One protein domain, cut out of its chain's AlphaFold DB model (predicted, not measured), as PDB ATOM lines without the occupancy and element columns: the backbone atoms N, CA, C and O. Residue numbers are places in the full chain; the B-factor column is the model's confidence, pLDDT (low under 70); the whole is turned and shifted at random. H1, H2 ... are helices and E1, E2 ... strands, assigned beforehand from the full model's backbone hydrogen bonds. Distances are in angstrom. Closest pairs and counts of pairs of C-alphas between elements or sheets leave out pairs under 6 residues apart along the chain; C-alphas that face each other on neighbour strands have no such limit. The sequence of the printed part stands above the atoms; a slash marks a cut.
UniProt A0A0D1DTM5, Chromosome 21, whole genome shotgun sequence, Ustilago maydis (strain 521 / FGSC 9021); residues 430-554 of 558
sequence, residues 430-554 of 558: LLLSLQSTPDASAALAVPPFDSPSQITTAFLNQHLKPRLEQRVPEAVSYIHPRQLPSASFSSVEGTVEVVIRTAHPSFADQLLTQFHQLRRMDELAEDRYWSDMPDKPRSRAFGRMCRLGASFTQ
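Overview. This is residues 430 to 554 of the 558 residues of an uncharacterized protein of Ustilago maydis (strain 521 / FGSC 9021) (UniProt A0A0D1DTM5). Picture a strongly twisted wall of four strands, E2, E3, E1 and E4 in that order across it, with H1 and H2 packed at the E2 edge and H3 packed nearer E4. After E4 the chain leaves the wall: H4 and H5 make a corner, H5 grazing the sheet, while residues 485 to 491 stick out of the link from E2 to E3. The printed part has 125 residues, with five named helices and four named strands in the order E1 H1 H2 E2 E3 H3 E4 H4 H5; the sheet is all antiparallel and the class is mixed, helices and strands. The whole is compact, with a radius of gyration of the C-alphas of 15.1 A and spans of 46 by 31 by 23 A.

Arrangement. Start at E3, residues 495 to 502, and E1, residues 430 to 435: N 430 and O 500 are within hydrogen-bond range at 2.8 A. E2, residues 476 to 481, forms a hairpin with E3, and you find N 499 and O 480 at 2.8 A. E4, residues 518 to 520, is the antiparallel neighbour of E1, with N 431 and O 519 within hydrogen-bond range at 2.8 A. H1, residues 457 to 463, is over E2 at a height over the sheet of 8.3 A and stands up from it; the closest C-alphas, of Thr 457 and His 480, are 4.9 A apart. H3, residues 505 to 514, runs along the strands at a height over the sheet of 8.0 A, only just over E3, with 3 of its C-alphas there. E1, H1 H2, E2 and E3, H3, E4 are split strand-helix-strand units, two same-way strands with another strand between them, each with a right-handed crossover. H2, residues 465 to 471, only grazes the sheet, and only just touches H3, with 3 pairs of C-alphas within 8 A, the closest being Leu 468 and Leu 511 at 7.3 A. H4, residues 523 to 531, is not on the sheet; it is close to but not clearly touching H5, residues 535 to 552, at a steep tilt of 59 degrees. Every O i to N i+4 pair is within hydrogen-bond range in H1, H3 and H4, against 2 of 3 in H2 and 11 of 14 in H5.

Along the chain. Find C-alpha 430 at (23.270, -10.659, 50.447), where E1 begins. E3 covers 22.1 A from C-alpha 495 to C-alpha 502, and H5 25.9 A, ending at C-alpha 552 at (42.243, -12.369, 58.474).

Size, cuts and confidence. The C-alphas of Phe 489 and Gln 554, the two farthest apart, are 49.1 A from each other. The printed part has no cut; the links E1 to H1 and E2 to E3 are long. Look for pLDDT under 70 at residues 438 to 443, 484 to 494, 546 and 548 to 554.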
ATOM      1  N   LEU A 430      23.409 -10.953  51.865       92.62
ATOM      2  CA  LEU A 430      23.270 -10.659  50.447       92.62
ATOM      3  C   LEU A 430      21.927 -11.176  49.929       92.62
ATOM      4  O   LEU A 430      21.409 -12.196  50.388       92.62
ATOM      5  N   LEU A 431      21.384 -10.469  48.951       92.88
ATOM      6  CA  LEU A 431      20.150 -10.785  48.253       92.88
ATOM      7  C   LEU A 431      20.469 -11.087  46.790       92.88
ATOM      8  O   LEU A 431      21.273 -10.389  46.168       92.88
ATOM      9  N   LEU A 432      19.819 -12.112  46.248       91.69
ATOM     10  CA  LEU A 432      19.873 -12.471  44.835       91.69
ATOM     11  C   LEU A 432      18.453 -12.655  44.307       91.69
ATOM     12  O   LEU A 432      17.698 -13.448  44.860       91.69
ATOM     13  N   SER A 433      18.111 -11.981  43.214       89.19
ATOM     14  CA  SER A 433      16.849 -12.216  42.510       89.19
ATOM     15  C   SER A 433      17.048 -13.298  41.451       89.19
ATOM     16  O   SER A 433      17.837 -13.118  40.525       89.19
ATOM     17  N   LEU A 434      16.349 -14.423  41.589       85.69
ATOM     18  CA  LEU A 434      16.317 -15.494  40.596       85.69
ATOM     19  C   LEU A 434      15.055 -15.372  39.747       85.69
ATOM     20  O   LEU A 434      13.963 -15.249  40.295       85.69
ATOM     21  N   GLN A 435      15.200 -15.453  38.429       83.06
ATOM     22  CA  GLN A 435      14.082 -15.504  37.486       83.06
ATOM     23  C   GLN A 435      13.829 -16.952  37.049       83.06
ATOM     24  O   GLN A 435      14.782 -17.717  36.894       83.06
ATOM     25  N   SER A 436      12.560 -17.315  36.837       77.00
ATOM     26  CA  SER A 436      12.144 -18.646  36.361       77.00
ATOM     27  C   SER A 436      12.839 -19.069  35.065       77.00
ATOM     28  O   SER A 436      13.212 -20.233  34.913       77.00
ATOM     29  N   THR A 437      13.071 -18.116  34.158       74.25
ATOM     30  CA  THR A 437      13.870 -18.298  32.942       74.25
ATOM     31  C   THR A 437      15.223 -17.607  33.120       74.25
ATOM     32  O   THR A 437      15.272 -16.378  33.121       74.25
ATOM     33  N   PRO A 438      16.323 -18.354  33.310       66.81
ATOM     34  CA  PRO A 438      17.628 -17.756  33.550       66.81
ATOM     35  C   PRO A 438      18.171 -17.097  32.278       66.81
ATOM     36  O   PRO A 438      18.229 -17.731  31.223       66.81
ATOM     37  N   ASP A 439      18.657 -15.862  32.394       66.50
ATOM     38  CA  ASP A 439      19.477 -15.247  31.351       66.50
ATOM     39  C   ASP A 439      20.767 -16.057  31.181       66.50
ATOM     40  O   ASP A 439      21.589 -16.155  32.098       66.50
ATOM     41  N   ALA A 440      20.979 -16.616  29.987       59.66
ATOM     42  CA  ALA A 440      22.145 -17.448  29.671       59.66
ATOM     43  C   ALA A 440      23.498 -16.718  29.851       59.66
ATOM     44  O   ALA A 440      24.543 -17.362  29.904       59.66
ATOM     45  N   SER A 441      23.474 -15.386  29.973       59.12
ATOM     46  CA  SER A 441      24.642 -14.518  30.179       59.12
ATOM     47  C   SER A 441      24.973 -14.259  31.665       59.12
ATOM     48  O   SER A 441      25.998 -13.660  31.989       59.12
ATOM     49  N   ALA A 442      24.139 -14.704  32.612       65.44
ATOM     50  CA  ALA A 442      24.360 -14.445  34.034       65.44
ATOM     51  C   ALA A 442      25.422 -15.384  34.647       65.44
ATOM     52  O   ALA A 442      25.286 -16.608  34.645       65.44
ATOM     53  N   ALA A 443      26.455 -14.804  35.274       66.56
ATOM     54  CA  ALA A 443      27.513 -15.537  35.986       66.56
ATOM     55  C   ALA A 443      26.980 -16.499  37.074       66.56
ATOM     56  O   ALA A 443      27.562 -17.559  37.317       66.56
ATOM     57  N   LEU A 444      25.845 -16.161  37.697       77.88
ATOM     58  CA  LEU A 444      25.117 -16.997  38.656       77.88
ATOM     59  C   LEU A 444      23.890 -17.667  38.018       77.88
ATOM     60  O   LEU A 444      22.788 -17.586  38.554       77.88
ATOM     61  N   ALA A 445      24.058 -18.341  36.878       74.31
ATOM     62  CA  ALA A 445      22.966 -19.133  36.316       74.31
ATOM     63  C   ALA A 445      22.543 -20.260  37.286       74.31
ATOM     64  O   ALA A 445      23.361 -20.903  37.941       74.31
ATOM     65  N   VAL A 446      21.249 -20.518  37.390       82.12
ATOM     66  CA  VAL A 446      20.668 -21.617  38.172       82.12
ATOM     67  C   VAL A 446      19.718 -22.358  37.223       82.12
ATOM     68  O   VAL A 446      19.230 -21.721  36.289       82.12
ATOM     69  N   PRO A 447      19.497 -23.681  37.359       84.56
ATOM     70  CA  PRO A 447      18.552 -24.378  36.488       84.56
ATOM     71  C   PRO A 447      17.179 -23.685  36.470       84.56
ATOM     72  O   PRO A 447      16.775 -23.167  37.518       84.56
ATOM     73  N   PRO A 448      16.482 -23.664  35.318       83.94
ATOM     74  CA  PRO A 448      15.153 -23.070  35.217       83.94
ATOM     75  C   PRO A 448      14.179 -23.760  36.174       83.94
ATOM     76  O   PRO A 448      14.342 -24.939  36.499       83.94
ATOM     77  N   PHE A 449      13.177 -23.011  36.627       83.38
ATOM     78  CA  PHE A 449      12.163 -23.499  37.555       83.38
ATOM     79  C   PHE A 449      10.787 -22.940  37.201       83.38
ATOM     80  O   PHE A 449      10.618 -21.739  36.984       83.38
ATOM     81  N   ASP A 450       9.788 -23.819  37.207       79.56
ATOM     82  CA  ASP A 450       8.429 -23.491  36.756       79.56
ATOM     83  C   ASP A 450       7.589 -22.841  37.863       79.56
ATOM     84  O   ASP A 450       6.541 -22.252  37.613       79.56
ATOM     85  N   SER A 451       8.025 -22.969  39.120       80.12
ATOM     86  CA  SER A 451       7.308 -22.442  40.281       80.12
ATOM     87  C   SER A 451       8.270 -21.998  41.386       80.12
ATOM     88  O   SER A 451       9.220 -22.726  41.690       80.12
ATOM     89  N   PRO A 452       7.983 -20.883  42.092       80.12
ATOM     90  CA  PRO A 452       8.725 -20.460  43.280       80.12
ATOM     91  C   PRO A 452       8.859 -21.541  44.358       80.12
ATOM     92  O   PRO A 452       9.857 -21.597  45.073       80.12
ATOM     93  N   SER A 453       7.867 -22.431  44.455       81.94
ATOM     94  CA  SER A 453       7.852 -23.546  45.411       81.94
ATOM     95  C   SER A 453       8.978 -24.567  45.190       81.94
ATOM     96  O   SER A 453       9.378 -25.248  46.136       81.94
ATOM     97  N   GLN A 454       9.530 -24.654  43.972       84.50
ATOM     98  CA  GLN A 454      10.655 -25.535  43.650       84.50
ATOM     99  C   GLN A 454      11.981 -25.012  44.232       84.50
ATOM    100  O   GLN A 454      12.895 -25.796  44.512       84.50
ATOM    101  N   ILE A 455      12.076 -23.700  44.481       88.00
ATOM    102  CA  ILE A 455      13.266 -23.043  45.027       88.00
ATOM    103  C   ILE A 455      13.345 -23.275  46.533       88.00
ATOM    104  O   ILE A 455      13.043 -22.421  47.361       88.00
ATOM    105  N   THR A 456      13.769 -24.477  46.902       90.56
ATOM    106  CA  THR A 456      13.992 -24.868  48.295       90.56
ATOM    107  C   THR A 456      15.431 -24.597  48.732       90.56
ATOM    108  O   THR A 456      16.354 -24.494  47.924       90.56
ATOM    109  N   THR A 457      15.678 -24.585  50.043       90.62
ATOM    110  CA  THR A 457      17.043 -24.553  50.595       90.62
ATOM    111  C   THR A 457      17.928 -25.672  50.033       90.62
ATOM    112  O   THR A 457      19.122 -25.464  49.824       90.62
ATOM    113  N   ALA A 458      17.373 -26.862  49.771       89.44
ATOM    114  CA  ALA A 458      18.124 -27.974  49.187       89.44
ATOM    115  C   ALA A 458      18.558 -27.667  47.745       89.44
ATOM    116  O   ALA A 458      19.735 -27.816  47.426       89.44
ATOM    117  N   PHE A 459      17.637 -27.154  46.925       91.56
ATOM    118  CA  PHE A 459      17.916 -26.720  45.555       91.56
ATOM    119  C   PHE A 459      19.030 -25.662  45.510       91.56
ATOM    120  O   PHE A 459      20.011 -25.799  44.778       91.56
ATOM    121  N   LEU A 460      18.945 -24.647  46.377       92.94
ATOM    122  CA  LEU A 460      19.948 -23.582  46.469       92.94
ATOM    123  C   LEU A 460      21.327 -24.106  46.898       92.94
ATOM    124  O   LEU A 460      22.346 -23.673  46.359       92.94
ATOM    125  N   ASN A 461      21.382 -25.065  47.829       91.31
ATOM    126  CA  ASN A 461      22.644 -25.689  48.238       91.31
ATOM    127  C   ASN A 461      23.253 -26.589  47.154       91.31
ATOM    128  O   ASN A 461      24.466 -26.769  47.143       91.31
ATOM    129  N   GLN A 462      22.436 -27.149  46.261       92.06
ATOM    130  CA  GLN A 462      22.908 -28.002  45.174       92.06
ATOM    131  C   GLN A 462      23.415 -27.193  43.974       92.06
ATOM    132  O   GLN A 462      24.400 -27.587  43.355       92.06
ATOM    133  N   HIS A 463      22.764 -26.073  43.645       89.88
ATOM    134  CA  HIS A 463      23.019 -25.369  42.384       89.88
ATOM    135  C   HIS A 463      23.657 -23.986  42.537       89.88
ATOM    136  O   HIS A 463      24.510 -23.631  41.725       89.88
ATOM    137  N   LEU A 464      23.279 -23.215  43.561       91.38
ATOM    138  CA  LEU A 464      23.734 -21.831  43.724       91.38
ATOM    139  C   LEU A 464      24.947 -21.729  44.653       91.38
ATOM    140  O   LEU A 464      25.948 -21.105  44.305       91.38
ATOM    141  N   LYS A 465      24.889 -22.378  45.820       92.31
ATOM    142  CA  LYS A 465      25.974 -22.333  46.808       92.31
ATOM    143  C   LYS A 465      27.336 -22.770  46.238       92.31
ATOM    144  O   LYS A 465      28.294 -22.032  46.457       92.31
ATOM    145  N   PRO A 466      27.457 -23.876  45.473       90.88
ATOM    146  CA  PRO A 466      28.748 -24.289  44.926       90.88
ATOM    147  C   PRO A 466      29.348 -23.260  43.963       90.88
ATOM    148  O   PRO A 466      30.562 -23.116  43.922       90.88
ATOM    149  N   ARG A 467      28.518 -22.508  43.225       89.75
ATOM    150  CA  ARG A 467      28.989 -21.462  42.301       89.75
ATOM    151  C   ARG A 467      29.540 -20.248  43.044       89.75
ATOM    152  O   ARG A 467      30.581 -19.721  42.666       89.75
ATOM    153  N   LEU A 468      28.871 -19.842  44.125       90.62
ATOM    154  CA  LEU A 468      29.356 -18.780  45.008       90.62
ATOM    155  C   LEU A 468      30.684 -19.188  45.666       90.62
ATOM    156  O   LEU A 468      31.652 -18.431  45.643       90.62
ATOM    157  N   GLU A 469      30.749 -20.416  46.190       92.00
ATOM    158  CA  GLU A 469      31.934 -20.923  46.890       92.00
ATOM    159  C   GLU A 469      33.087 -21.325  45.955       92.00
ATOM    160  O   GLU A 469      34.225 -21.410  46.405       92.00
ATOM    161  N   GLN A 470      32.837 -21.501  44.653       89.69
ATOM    162  CA  GLN A 470      33.894 -21.698  43.656       89.69
ATOM    163  C   GLN A 470      34.787 -20.457  43.518       89.69
ATOM    164  O   GLN A 470      35.986 -20.589  43.282       89.69
ATOM    165  N   ARG A 471      34.209 -19.253  43.636       88.06
ATOM    166  CA  ARG A 471      34.951 -17.984  43.546       88.06
ATOM    167  C   ARG A 471      35.425 -17.490  44.906       88.06
ATOM    168  O   ARG A 471      36.521 -16.950  44.991       88.06
ATOM    169  N   VAL A 472      34.621 -17.686  45.952       89.38
ATOM    170  CA  VAL A 472      34.968 -17.296  47.323       89.38
ATOM    171  C   VAL A 472      34.728 -18.485  48.263       89.38
ATOM    172  O   VAL A 472      33.607 -18.666  48.752       89.38
ATOM    173  N   PRO A 473      35.749 -19.328  48.508       87.12
ATOM    174  CA  PRO A 473      35.601 -20.540  49.307       87.12
ATOM    175  C   PRO A 473      35.042 -20.271  50.706       87.12
ATOM    176  O   PRO A 473      35.415 -19.308  51.370       87.12
ATOM    177  N   GLU A 474      34.134 -21.142  51.151       85.12
ATOM    178  CA  GLU A 474      33.474 -21.093  52.468       85.12
ATOM    179  C   GLU A 474      32.685 -19.809  52.791       85.12
ATOM    180  O   GLU A 474      32.247 -19.618  53.936       85.12
ATOM    181  N   ALA A 475      32.450 -18.947  51.798       89.06
ATOM    182  CA  ALA A 475      31.791 -17.662  51.992       89.06
ATOM    183  C   ALA A 475      30.354 -17.782  52.511       89.06
ATOM    184  O   ALA A 475      29.882 -16.885  53.211       89.06
ATOM    185  N   VAL A 476      29.639 -18.870  52.203       91.25
ATOM    186  CA  VAL A 476      28.201 -18.990  52.473       91.25
ATOM    187  C   VAL A 476      27.944 -19.776  53.760       91.25
ATOM    188  O   VAL A 476      28.120 -20.995  53.848       91.25
ATOM    189  N   SER A 477      27.433 -19.095  54.789       90.25
ATOM    190  CA  SER A 477      27.005 -19.753  56.026       90.25
ATOM    191  C   SER A 477      25.624 -20.389  55.919       90.25
ATOM    192  O   SER A 477      25.406 -21.419  56.560       90.25
ATOM    193  N   TYR A 478      24.682 -19.745  55.240       91.25
ATOM    194  CA  TYR A 478      23.308 -20.222  55.104       91.25
ATOM    195  C   TYR A 478      22.651 -19.562  53.894       91.25
ATOM    196  O   TYR A 478      22.960 -18.415  53.586       91.25
ATOM    197  N   ILE A 479      21.758 -20.274  53.214       93.19
ATOM    198  CA  ILE A 479      21.066 -19.785  52.021       93.19
ATOM    199  C   ILE A 479      19.629 -20.303  52.020       93.19
ATOM    200  O   ILE A 479      19.406 -21.471  52.339       93.19
ATOM    201  N   HIS A 480      18.654 -19.445  51.727       92.75
ATOM    202  CA  HIS A 480      17.233 -19.814  51.706       92.75
ATOM    203  C   HIS A 480      16.419 -18.838  50.844       92.75
ATOM    204  O   HIS A 480      16.832 -17.687  50.689       92.75
ATOM    205  N   PRO A 481      15.278 -19.274  50.284       90.81
ATOM    206  CA  PRO A 481      14.345 -18.364  49.627       90.81
ATOM    207  C   PRO A 481      13.713 -17.416  50.657       90.81
ATOM    208  O   PRO A 481      13.397 -17.823  51.779       90.81
ATOM    209  N   ARG A 482      13.494 -16.160  50.270       86.25
ATOM    210  CA  ARG A 482      12.711 -15.196  51.041       86.25
ATOM    211  C   ARG A 482      11.255 -15.289  50.613       86.25
ATOM    212  O   ARG A 482      10.931 -15.095  49.446       86.25
ATOM    213  N   GLN A 483      10.369 -15.540  51.568       71.69
ATOM    214  CA  GLN A 483       8.938 -15.380  51.344       71.69
ATOM    215  C   GLN A 483       8.617 -13.890  51.480       71.69
ATOM    216  O   GLN A 483       8.590 -13.359  52.589       71.69
ATOM    217  N   LEU A 484       8.457 -13.192  50.356       63.94
ATOM    218  CA  LEU A 484       7.926 -11.833  50.382       63.94
ATOM    219  C   LEU A 484       6.424 -11.899  50.707       63.94
ATOM    220  O   LEU A 484       5.714 -12.693  50.085       63.94
ATOM    221  N   PRO A 485       5.919 -11.091  51.657       57.09
ATOM    222  CA  PRO A 485       4.484 -10.937  51.851       57.09
ATOM    223  C   PRO A 485       3.854 -10.450  50.540       57.09
ATOM    224  O   PRO A 485       4.370  -9.509  49.934       57.09
ATOM    225  N   SER A 486       2.748 -11.068  50.117       51.94
ATOM    226  CA  SER A 486       2.024 -10.842  48.848       51.94
ATOM    227  C   SER A 486       1.471  -9.418  48.613       51.94
ATOM    228  O   SER A 486       0.547  -9.249  47.828       51.94
ATOM    229  N   ALA A 487       1.988  -8.385  49.280       44.25
ATOM    230  CA  ALA A 487       1.402  -7.046  49.323       44.25
ATOM    231  C   ALA A 487       2.148  -5.972  48.506       44.25
ATOM    232  O   ALA A 487       1.756  -4.811  48.550       44.25
ATOM    233  N   SER A 488       3.198  -6.311  47.745       44.97
ATOM    234  CA  SER A 488       3.828  -5.338  46.837       44.97
ATOM    235  C   SER A 488       3.437  -5.610  45.385       44.97
ATOM    236  O   SER A 488       3.882  -6.565  44.751       44.97
ATOM    237  N   PHE A 489       2.561  -4.742  44.876       44.19
ATOM    238  CA  PHE A 489       2.121  -4.647  43.487       44.19
ATOM    239  C   PHE A 489       3.297  -4.286  42.562       44.19
ATOM    240  O   PHE A 489       3.462  -3.134  42.180       44.19
ATOM    241  N   SER A 490       4.169  -5.251  42.267       46.38
ATOM    242  CA  SER A 490       5.079  -5.254  41.102       46.38
ATOM    243  C   SER A 490       5.889  -6.554  40.962       46.38
ATOM    244  O   SER A 490       6.883  -6.571  40.236       46.38
ATOM    245  N   SER A 491       5.509  -7.662  41.621       50.47
ATOM    246  CA  SER A 491       6.204  -8.933  41.393       50.47
ATOM    247  C   SER A 491       5.955  -9.401  39.962       50.47
ATOM    248  O   SER A 491       4.881  -9.910  39.644       50.47
ATOM    249  N   VAL A 492       6.955  -9.226  39.105       56.25
ATOM    250  CA  VAL A 492       7.058  -9.936  37.833       56.25
ATOM    251  C   VAL A 492       6.874 -11.423  38.144       56.25
ATOM    252  O   VAL A 492       7.643 -11.983  38.936       56.25
ATOM    253  N   GLU A 493       5.814 -12.027  37.600       63.91
ATOM    254  CA  GLU A 493       5.513 -13.450  37.773       63.91
ATOM    255  C   GLU A 493       6.786 -14.273  37.509       63.91
ATOM    256  O   GLU A 493       7.432 -14.124  36.475       63.91
ATOM    257  N   GLY A 494       7.195 -15.093  38.483       68.50
ATOM    258  CA  GLY A 494       8.369 -15.967  38.352       68.50
ATOM    259  C   GLY A 494       9.692 -15.448  38.934       68.50
ATOM    260  O   GLY A 494      10.718 -16.095  38.737       68.50
ATOM    261  N   THR A 495       9.718 -14.333  39.678       77.06
ATOM    262  CA  THR A 495      10.942 -13.903  40.392       77.06
ATOM    263  C   THR A 495      10.945 -14.349  41.860       77.06
ATOM    264  O   THR A 495      10.010 -14.061  42.605       77.06
ATOM    265  N   VAL A 496      12.016 -15.016  42.303       86.12
ATOM    266  CA  VAL A 496      12.235 -15.452  43.693       86.12
ATOM    267  C   VAL A 496      13.454 -14.748  44.269       86.12
ATOM    268  O   VAL A 496      14.557 -14.871  43.740       86.12
ATOM    269  N   GLU A 497      13.286 -14.047  45.388       89.25
ATOM    270  CA  GLU A 497      14.418 -13.476  46.117       89.25
ATOM    271  C   GLU A 497      15.055 -14.529  47.032       89.25
ATOM    272  O   GLU A 497      14.384 -15.204  47.812       89.25
ATOM    273  N   VAL A 498      16.373 -14.665  46.957       91.94
ATOM    274  CA  VAL A 498      17.179 -15.571  47.770       91.94
ATOM    275  C   VAL A 498      18.007 -14.762  48.752       91.94
ATOM    276  O   VAL A 498      18.703 -13.823  48.372       91.94
ATOM    277  N   VAL A 499      17.977 -15.174  50.016       93.19
ATOM    278  CA  VAL A 499      18.760 -14.579  51.097       93.19
ATOM    279  C   VAL A 499      19.979 -15.454  51.368       93.19
ATOM    280  O   VAL A 499      19.865 -16.626  51.747       93.19
ATOM    281  N   ILE A 500      21.158 -14.862  51.193       93.31
ATOM    282  CA  ILE A 500      22.469 -15.484  51.352       93.31
ATOM    283  C   ILE A 500      23.143 -14.859  52.566       93.31
ATOM    284  O   ILE A 500      23.564 -13.706  52.555       93.31
ATOM    285  N   ARG A 501      23.294 -15.644  53.625       92.06
ATOM    286  CA  ARG A 501      24.031 -15.237  54.813       92.06
ATOM    287  C   ARG A 501      25.490 -15.620  54.667       92.06
ATOM    288  O   ARG A 501      25.818 -16.813  54.624       92.06
ATOM    289  N   THR A 502      26.363 -14.626  54.658       90.25
ATOM    290  CA  THR A 502      27.803 -14.864  54.573       90.25
ATOM    291  C   THR A 502      28.387 -15.320  55.910       90.25
ATOM    292  O   THR A 502      27.797 -15.138  56.979       90.25
ATOM    293  N   ALA A 503      29.527 -16.005  55.859       84.81
ATOM    294  CA  ALA A 503      30.242 -16.462  57.048       84.81
ATOM    295  C   ALA A 503      31.001 -15.328  57.762       84.81
ATOM    296  O   ALA A 503      31.252 -15.438  58.964       84.81
ATOM    297  N   HIS A 504      31.352 -14.264  57.035       84.50
ATOM    298  CA  HIS A 504      32.076 -13.094  57.526       84.50
ATOM    299  C   HIS A 504      31.780 -11.878  56.620       84.50
ATOM    300  O   HIS A 504      31.648 -12.084  55.411       84.50
ATOM    301  N   PRO A 505      31.723 -10.638  57.147       82.81
ATOM    302  CA  PRO A 505      31.464  -9.439  56.341       82.81
ATOM    303  C   PRO A 505      32.409  -9.259  55.145       82.81
ATOM    304  O   PRO A 505      31.948  -8.988  54.043       82.81
ATOM    305  N   SER A 506      33.710  -9.529  55.312       84.25
ATOM    306  CA  SER A 506      34.681  -9.427  54.206       84.25
ATOM    307  C   SER A 506      34.370 -10.354  53.023       84.25
ATOM    308  O   SER A 506      34.664 -10.013  51.881       84.25
ATOM    309  N   PHE A 507      33.744 -11.512  53.262       88.50
ATOM    310  CA  PHE A 507      33.314 -12.396  52.178       88.50
ATOM    311  C   PHE A 507      32.118 -11.839  51.416       88.50
ATOM    312  O   PHE A 507      31.964 -12.141  50.237       88.50
ATOM    313  N   ALA A 508      31.273 -11.033  52.062       88.19
ATOM    314  CA  ALA A 508      30.187 -10.361  51.368       88.19
ATOM    315  C   ALA A 508      30.729  -9.344  50.364       88.19
ATOM    316  O   ALA A 508      30.301  -9.356  49.215       88.19
ATOM    317  N   ASP A 509      31.729  -8.554  50.757       87.44
ATOM    318  CA  ASP A 509      32.364  -7.578  49.866       87.44
ATOM    319  C   ASP A 509      33.093  -8.269  48.695       87.44
ATOM    320  O   ASP A 509      32.967  -7.856  47.539       87.44
ATOM    321  N   GLN A 510      33.780  -9.390  48.956       88.88
ATOM    322  CA  GLN A 510      34.388 -10.214  47.901       88.88
ATOM    323  C   GLN A 510      33.341 -10.790  46.938       88.88
ATOM    324  O   GLN A 510      33.524 -10.728  45.724       88.88
ATOM    325  N   LEU A 511      32.228 -11.319  47.454       90.50
ATOM    326  CA  LEU A 511      31.144 -11.847  46.624       90.50
ATOM    327  C   LEU A 511      30.472 -10.752  45.786       90.50
ATOM    328  O   LEU A 511      30.211 -10.986  44.611       90.50
ATOM    329  N   LEU A 512      30.239  -9.563  46.350       90.88
ATOM    330  CA  LEU A 512      29.689  -8.406  45.627       90.88
ATOM    331  C   LEU A 512      30.613  -7.942  44.493       90.88
ATOM    332  O   LEU A 512      30.141  -7.554  43.428       90.88
ATOM    333  N   THR A 513      31.930  -8.030  44.700       88.69
ATOM    334  CA  THR A 513      32.926  -7.690  43.673       88.69
ATOM    335  C   THR A 513      32.930  -8.708  42.527       88.69
ATOM    336  O   THR A 513      33.123  -8.338  41.374       88.69
ATOM    337  N   GLN A 514      32.713  -9.993  42.827       88.62
ATOM    338  CA  GLN A 514      32.746 -11.082  41.839       88.62
ATOM    339  C   GLN A 514      31.406 -11.297  41.119       88.62
ATOM    340  O   GLN A 514      31.385 -11.824  40.006       88.62
ATOM    341  N   PHE A 515      30.286 -10.925  41.743       90.44
ATOM    342  CA  PHE A 515      28.946 -11.202  41.236       90.44
ATOM    343  C   PHE A 515      28.044  -9.972  41.344       90.44
ATOM    344  O   PHE A 515      27.398  -9.739  42.365       90.44
ATOM    345  N   HIS A 516      27.921  -9.228  40.244       87.94
ATOM    346  CA  HIS A 516      27.101  -8.012  40.180       87.94
ATOM    347  C   HIS A 516      25.593  -8.252  40.365       87.94
ATOM    348  O   HIS A 516      24.859  -7.305  40.626       87.94
ATOM    349  N   GLN A 517      25.115  -9.498  40.239       88.62
ATOM    350  CA  GLN A 517      23.711  -9.824  40.525       88.62
ATOM    351  C   GLN A 517      23.393  -9.825  42.029       88.62
ATOM    352  O   GLN A 517      22.221  -9.814  42.407       88.62
ATOM    353  N   LEU A 518      24.414  -9.884  42.891       91.38
ATOM    354  CA  LEU A 518      24.235  -9.821  44.335       91.38
ATOM    355  C   LEU A 518      24.081  -8.369  44.770       91.38
ATOM    356  O   LEU A 518      24.840  -7.495  44.359       91.38
ATOM    357  N   ARG A 519      23.133  -8.126  45.670       92.25
ATOM    358  CA  ARG A 519      22.988  -6.840  46.358       92.25
ATOM    359  C   ARG A 519      23.055  -7.039  47.860       92.25
ATOM    360  O   ARG A 519      22.649  -8.081  48.370       92.25
ATOM    361  N   ARG A 520      23.549  -6.040  48.582       90.69
ATOM    362  CA  ARG A 520      23.502  -6.057  50.045       90.69
ATOM    363  C   ARG A 520      22.067  -5.821  50.509       90.69
ATOM    364  O   ARG A 520      21.339  -5.045  49.890       90.69
ATOM    365  N   MET A 521      21.646  -6.521  51.559       89.00
ATOM    366  CA  MET A 521      20.392  -6.200  52.233       89.00
ATOM    367  C   MET A 521      20.511  -4.807  52.870       89.00
ATOM    368  O   MET A 521      21.576  -4.446  53.362       89.00
ATOM    369  N   ASP A 522      19.433  -4.024  52.821       85.94
ATOM    370  CA  ASP A 522      19.380  -2.726  53.499       85.94
ATOM    371  C   ASP A 522      19.627  -2.890  55.007       85.94
ATOM    372  O   ASP A 522      19.168  -3.872  55.591       85.94
ATOM    373  N   GLU A 523      20.320  -1.939  55.638       80.25
ATOM    374  CA  GLU A 523      20.745  -2.064  57.040       80.25
ATOM    375  C   GLU A 523      19.569  -2.303  57.993       80.25
ATOM    376  O   GLU A 523      19.637  -3.183  58.851       80.25
ATOM    377  N   LEU A 524      18.457  -1.579  57.814       81.38
ATOM    378  CA  LEU A 524      17.279  -1.734  58.672       81.38
ATOM    379  C   LEU A 524      16.601  -3.090  58.445       81.38
ATOM    380  O   LEU A 524      16.092  -3.708  59.384       81.38
ATOM    381  N   ALA A 525      16.586  -3.564  57.200       83.62
ATOM    382  CA  ALA A 525      16.037  -4.872  56.856       83.62
ATOM    383  C   ALA A 525      16.919  -6.019  57.371       83.62
ATOM    384  O   ALA A 525      16.394  -7.032  57.837       83.62
ATOM    385  N   GLU A 526      18.240  -5.854  57.324       85.50
ATOM    386  CA  GLU A 526      19.214  -6.798  57.863       85.50
ATOM    387  C   GLU A 526      19.107  -6.878  59.389       85.50
ATOM    388  O   GLU A 526      19.071  -7.980  59.945       85.50
ATOM    389  N   ASP A 527      18.955  -5.743  60.072       80.25
ATOM    390  CA  ASP A 527      18.766  -5.710  61.520       80.25
ATOM    391  C   ASP A 527      17.485  -6.419  61.962       80.25
ATOM    392  O   ASP A 527      17.537  -7.224  62.897       80.25
ATOM    393  N   ARG A 528      16.370  -6.200  61.252       83.06
ATOM    394  CA  ARG A 528      15.117  -6.941  61.483       83.06
ATOM    395  C   ARG A 528      15.284  -8.436  61.222       83.06
ATOM    396  O   ARG A 528      14.889  -9.270  62.029       83.06
ATOM    397  N   TYR A 529      15.949  -8.800  60.127       86.12
ATOM    398  CA  TYR A 529      16.216 -10.204  59.822       86.12
ATOM    399  C   TYR A 529      17.010 -10.893  60.947       86.12
ATOM    400  O   TYR A 529      16.728 -12.035  61.321       86.12
ATOM    401  N   TRP A 530      18.011 -10.210  61.506       84.38
ATOM    402  CA  TRP A 530      18.803 -10.734  62.616       84.38
ATOM    403  C   TRP A 530      18.061 -10.718  63.954       84.38
ATOM    404  O   TRP A 530      18.331 -11.602  64.770       84.38
ATOM    405  N   SER A 531      17.152  -9.770  64.211       80.38
ATOM    406  CA  SER A 531      16.337  -9.762  65.435       80.38
ATOM    407  C   SER A 531      15.334 -10.908  65.467       80.38
ATOM    408  O   SER A 531      15.158 -11.518  66.519       80.38
ATOM    409  N   ASP A 532      14.759 -11.247  64.315       81.81
ATOM    410  CA  ASP A 532      13.699 -12.254  64.199       81.81
ATOM    411  C   ASP A 532      14.239 -13.694  64.280       81.81
ATOM    412  O   ASP A 532      13.487 -14.661  64.429       81.81
ATOM    413  N   MET A 533      15.563 -13.873  64.198       81.12
ATOM    414  CA  MET A 533      16.190 -15.188  64.310       81.12
ATOM    415  C   MET A 533      16.344 -15.663  65.768       81.12
ATOM    416  O   MET A 533      16.776 -14.899  66.632       81.12
ATOM    417  N   PRO A 534      16.162 -16.973  66.041       81.00
ATOM    418  CA  PRO A 534      16.417 -17.537  67.366       81.00
ATOM    419  C   PRO A 534      17.876 -17.368  67.833       81.00
ATOM    420  O   PRO A 534      18.816 -17.367  67.032       81.00
ATOM    421  N   ASP A 535      18.094 -17.351  69.151       71.62
ATOM    422  CA  ASP A 535      19.408 -17.133  69.790       71.62
ATOM    423  C   ASP A 535      20.516 -18.074  69.320       71.62
ATOM    424  O   ASP A 535      21.680 -17.685  69.183       71.62
ATOM    425  N   LYS A 536      20.171 -19.335  69.057       78.75
ATOM    426  CA  LYS A 536      21.139 -20.373  68.690       78.75
ATOM    427  C   LYS A 536      21.799 -20.101  67.324       78.75
ATOM    428  O   LYS A 536      23.031 -20.135  67.258       78.75
ATOM    429  N   PRO A 537      21.054 -19.826  66.234       78.44
ATOM    430  CA  PRO A 537      21.608 -19.298  64.987       78.44
ATOM    431  C   PRO A 537      22.461 -18.035  65.155       78.44
ATOM    432  O   PRO A 537      23.547 -17.986  64.574       78.44
ATOM    433  N   ARG A 538      22.015 -17.064  65.967       78.56
ATOM    434  CA  ARG A 538      22.740 -15.802  66.209       78.56
ATOM    435  C   ARG A 538      24.097 -16.049  66.866       78.56
ATOM    436  O   ARG A 538      25.134 -15.675  66.324       78.56
ATOM    437  N   SER A 539      24.104 -16.814  67.955       73.50
ATOM    438  CA  SER A 539      25.317 -17.187  68.696       73.50
ATOM    439  C   SER A 539      26.307 -17.986  67.840       73.50
ATOM    440  O   SER A 539      27.519 -17.788  67.920       73.50
ATOM    441  N   ARG A 540      25.810 -18.887  66.976       77.06
ATOM    442  CA  ARG A 540      26.658 -19.657  66.047       77.06
ATOM    443  C   ARG A 540      27.295 -18.786  64.970       77.06
ATOM    444  O   ARG A 540      28.454 -19.023  64.635       77.06
ATOM    445  N   ALA A 541      26.551 -17.824  64.424       74.94
ATOM    446  CA  ALA A 541      27.083 -16.878  63.450       74.94
ATOM    447  C   ALA A 541      28.187 -16.019  64.080       74.94
ATOM    448  O   ALA A 541      29.289 -15.963  63.537       74.94
ATOM    449  N   PHE A 542      27.940 -15.488  65.281       72.50
ATOM    450  CA  PHE A 542      28.924 -14.724  66.050       72.50
ATOM    451  C   PHE A 542      30.206 -15.529  66.318       72.50
ATOM    452  O   PHE A 542      31.303 -15.121  65.943       72.50
ATOM    453  N   GLY A 543      30.081 -16.743  66.866       72.06
ATOM    454  CA  GLY A 543      31.241 -17.595  67.144       72.06
ATOM    455  C   GLY A 543      31.999 -18.055  65.890       72.06
ATOM    456  O   GLY A 543      33.179 -18.400  65.970       72.06
ATOM    457  N   ARG A 544      31.354 -18.100  64.716       73.69
ATOM    458  CA  ARG A 544      32.041 -18.361  63.439       73.69
ATOM    459  C   ARG A 544      32.806 -17.125  62.964       73.69
ATOM    460  O   ARG A 544      33.967 -17.267  62.599       73.69
ATOM    461  N   MET A 545      32.201 -15.944  63.047       73.00
ATOM    462  CA  MET A 545      32.841 -14.676  62.700       73.00
ATOM    463  C   MET A 545      34.108 -14.434  63.534       73.00
ATOM    464  O   MET A 545      35.163 -14.204  62.956       73.00
ATOM    465  N   CYS A 546      34.052 -14.588  64.864       68.44
ATOM    466  CA  CYS A 546      35.232 -14.407  65.724       68.44
ATOM    467  C   CYS A 546      36.384 -15.361  65.369       68.44
ATOM    468  O   CYS A 546      37.551 -14.987  65.462       68.44
ATOM    469  N   ARG A 547      36.072 -16.593  64.942       73.25
ATOM    470  CA  ARG A 547      37.087 -17.564  64.503       73.25
ATOM    471  C   ARG A 547      37.738 -17.159  63.183       73.25
ATOM    472  O   ARG A 547      38.948 -17.290  63.059       73.25
ATOM    473  N   LEU A 548      36.952 -16.654  62.233       69.38
ATOM    474  CA  LEU A 548      37.444 -16.220  60.923       69.38
ATOM    475  C   LEU A 548      38.180 -14.868  60.988       69.38
ATOM    476  O   LEU A 548      39.174 -14.676  60.292       69.38
ATOM    477  N   GLY A 549      37.776 -13.952  61.873       62.53
ATOM    478  CA  GLY A 549      38.487 -12.684  62.093       62.53
ATOM    479  C   GLY A 549      39.929 -12.873  62.590       62.53
ATOM    480  O   GLY A 549      40.827 -12.118  62.219       62.53
ATOM    481  N   ALA A 550      40.188 -13.938  63.357       57.34
ATOM    482  CA  ALA A 550      41.536 -14.296  63.806       57.34
ATOM    483  C   ALA A 550      42.454 -14.809  62.673       57.34
ATOM    484  O   ALA A 550      43.674 -14.742  62.809       57.34
ATOM    485  N   SER A 551      41.893 -15.315  61.565       57.91
ATOM    486  CA  SER A 551      42.663 -15.706  60.373       57.91
ATOM    487  C   SER A 551      42.948 -14.531  59.434       57.91
ATOM    488  O   SER A 551      44.033 -14.473  58.868       57.91
ATOM    489  N   PHE A 552      42.037 -13.556  59.322       55.44
ATOM    490  CA  PHE A 552      42.243 -12.369  58.474       55.44
ATOM    491  C   PHE A 552      43.281 -11.382  59.027       55.44
ATOM    492  O   PHE A 552      43.855 -10.610  58.270       55.44
ATOM    493  N   THR A 553      43.560 -11.422  60.330       49.47
ATOM    494  CA  THR A 553      44.592 -10.592  60.978       49.47
ATOM    495  C   THR A 553      46.004 -11.188  60.899       49.47
ATOM    496  O   THR A 553      46.964 -10.497  61.221       49.47
ATOM    497  N   GLN A 554      46.162 -12.446  60.457       40.53
ATOM    498  CA  GLN A 554      47.477 -13.083  60.254       40.53
ATOM    499  C   GLN A 554      48.032 -12.911  58.836       40.53
ATOM    500  O   GLN A 554      49.216 -13.149  58.616       40.53
TER     501      GLN A 554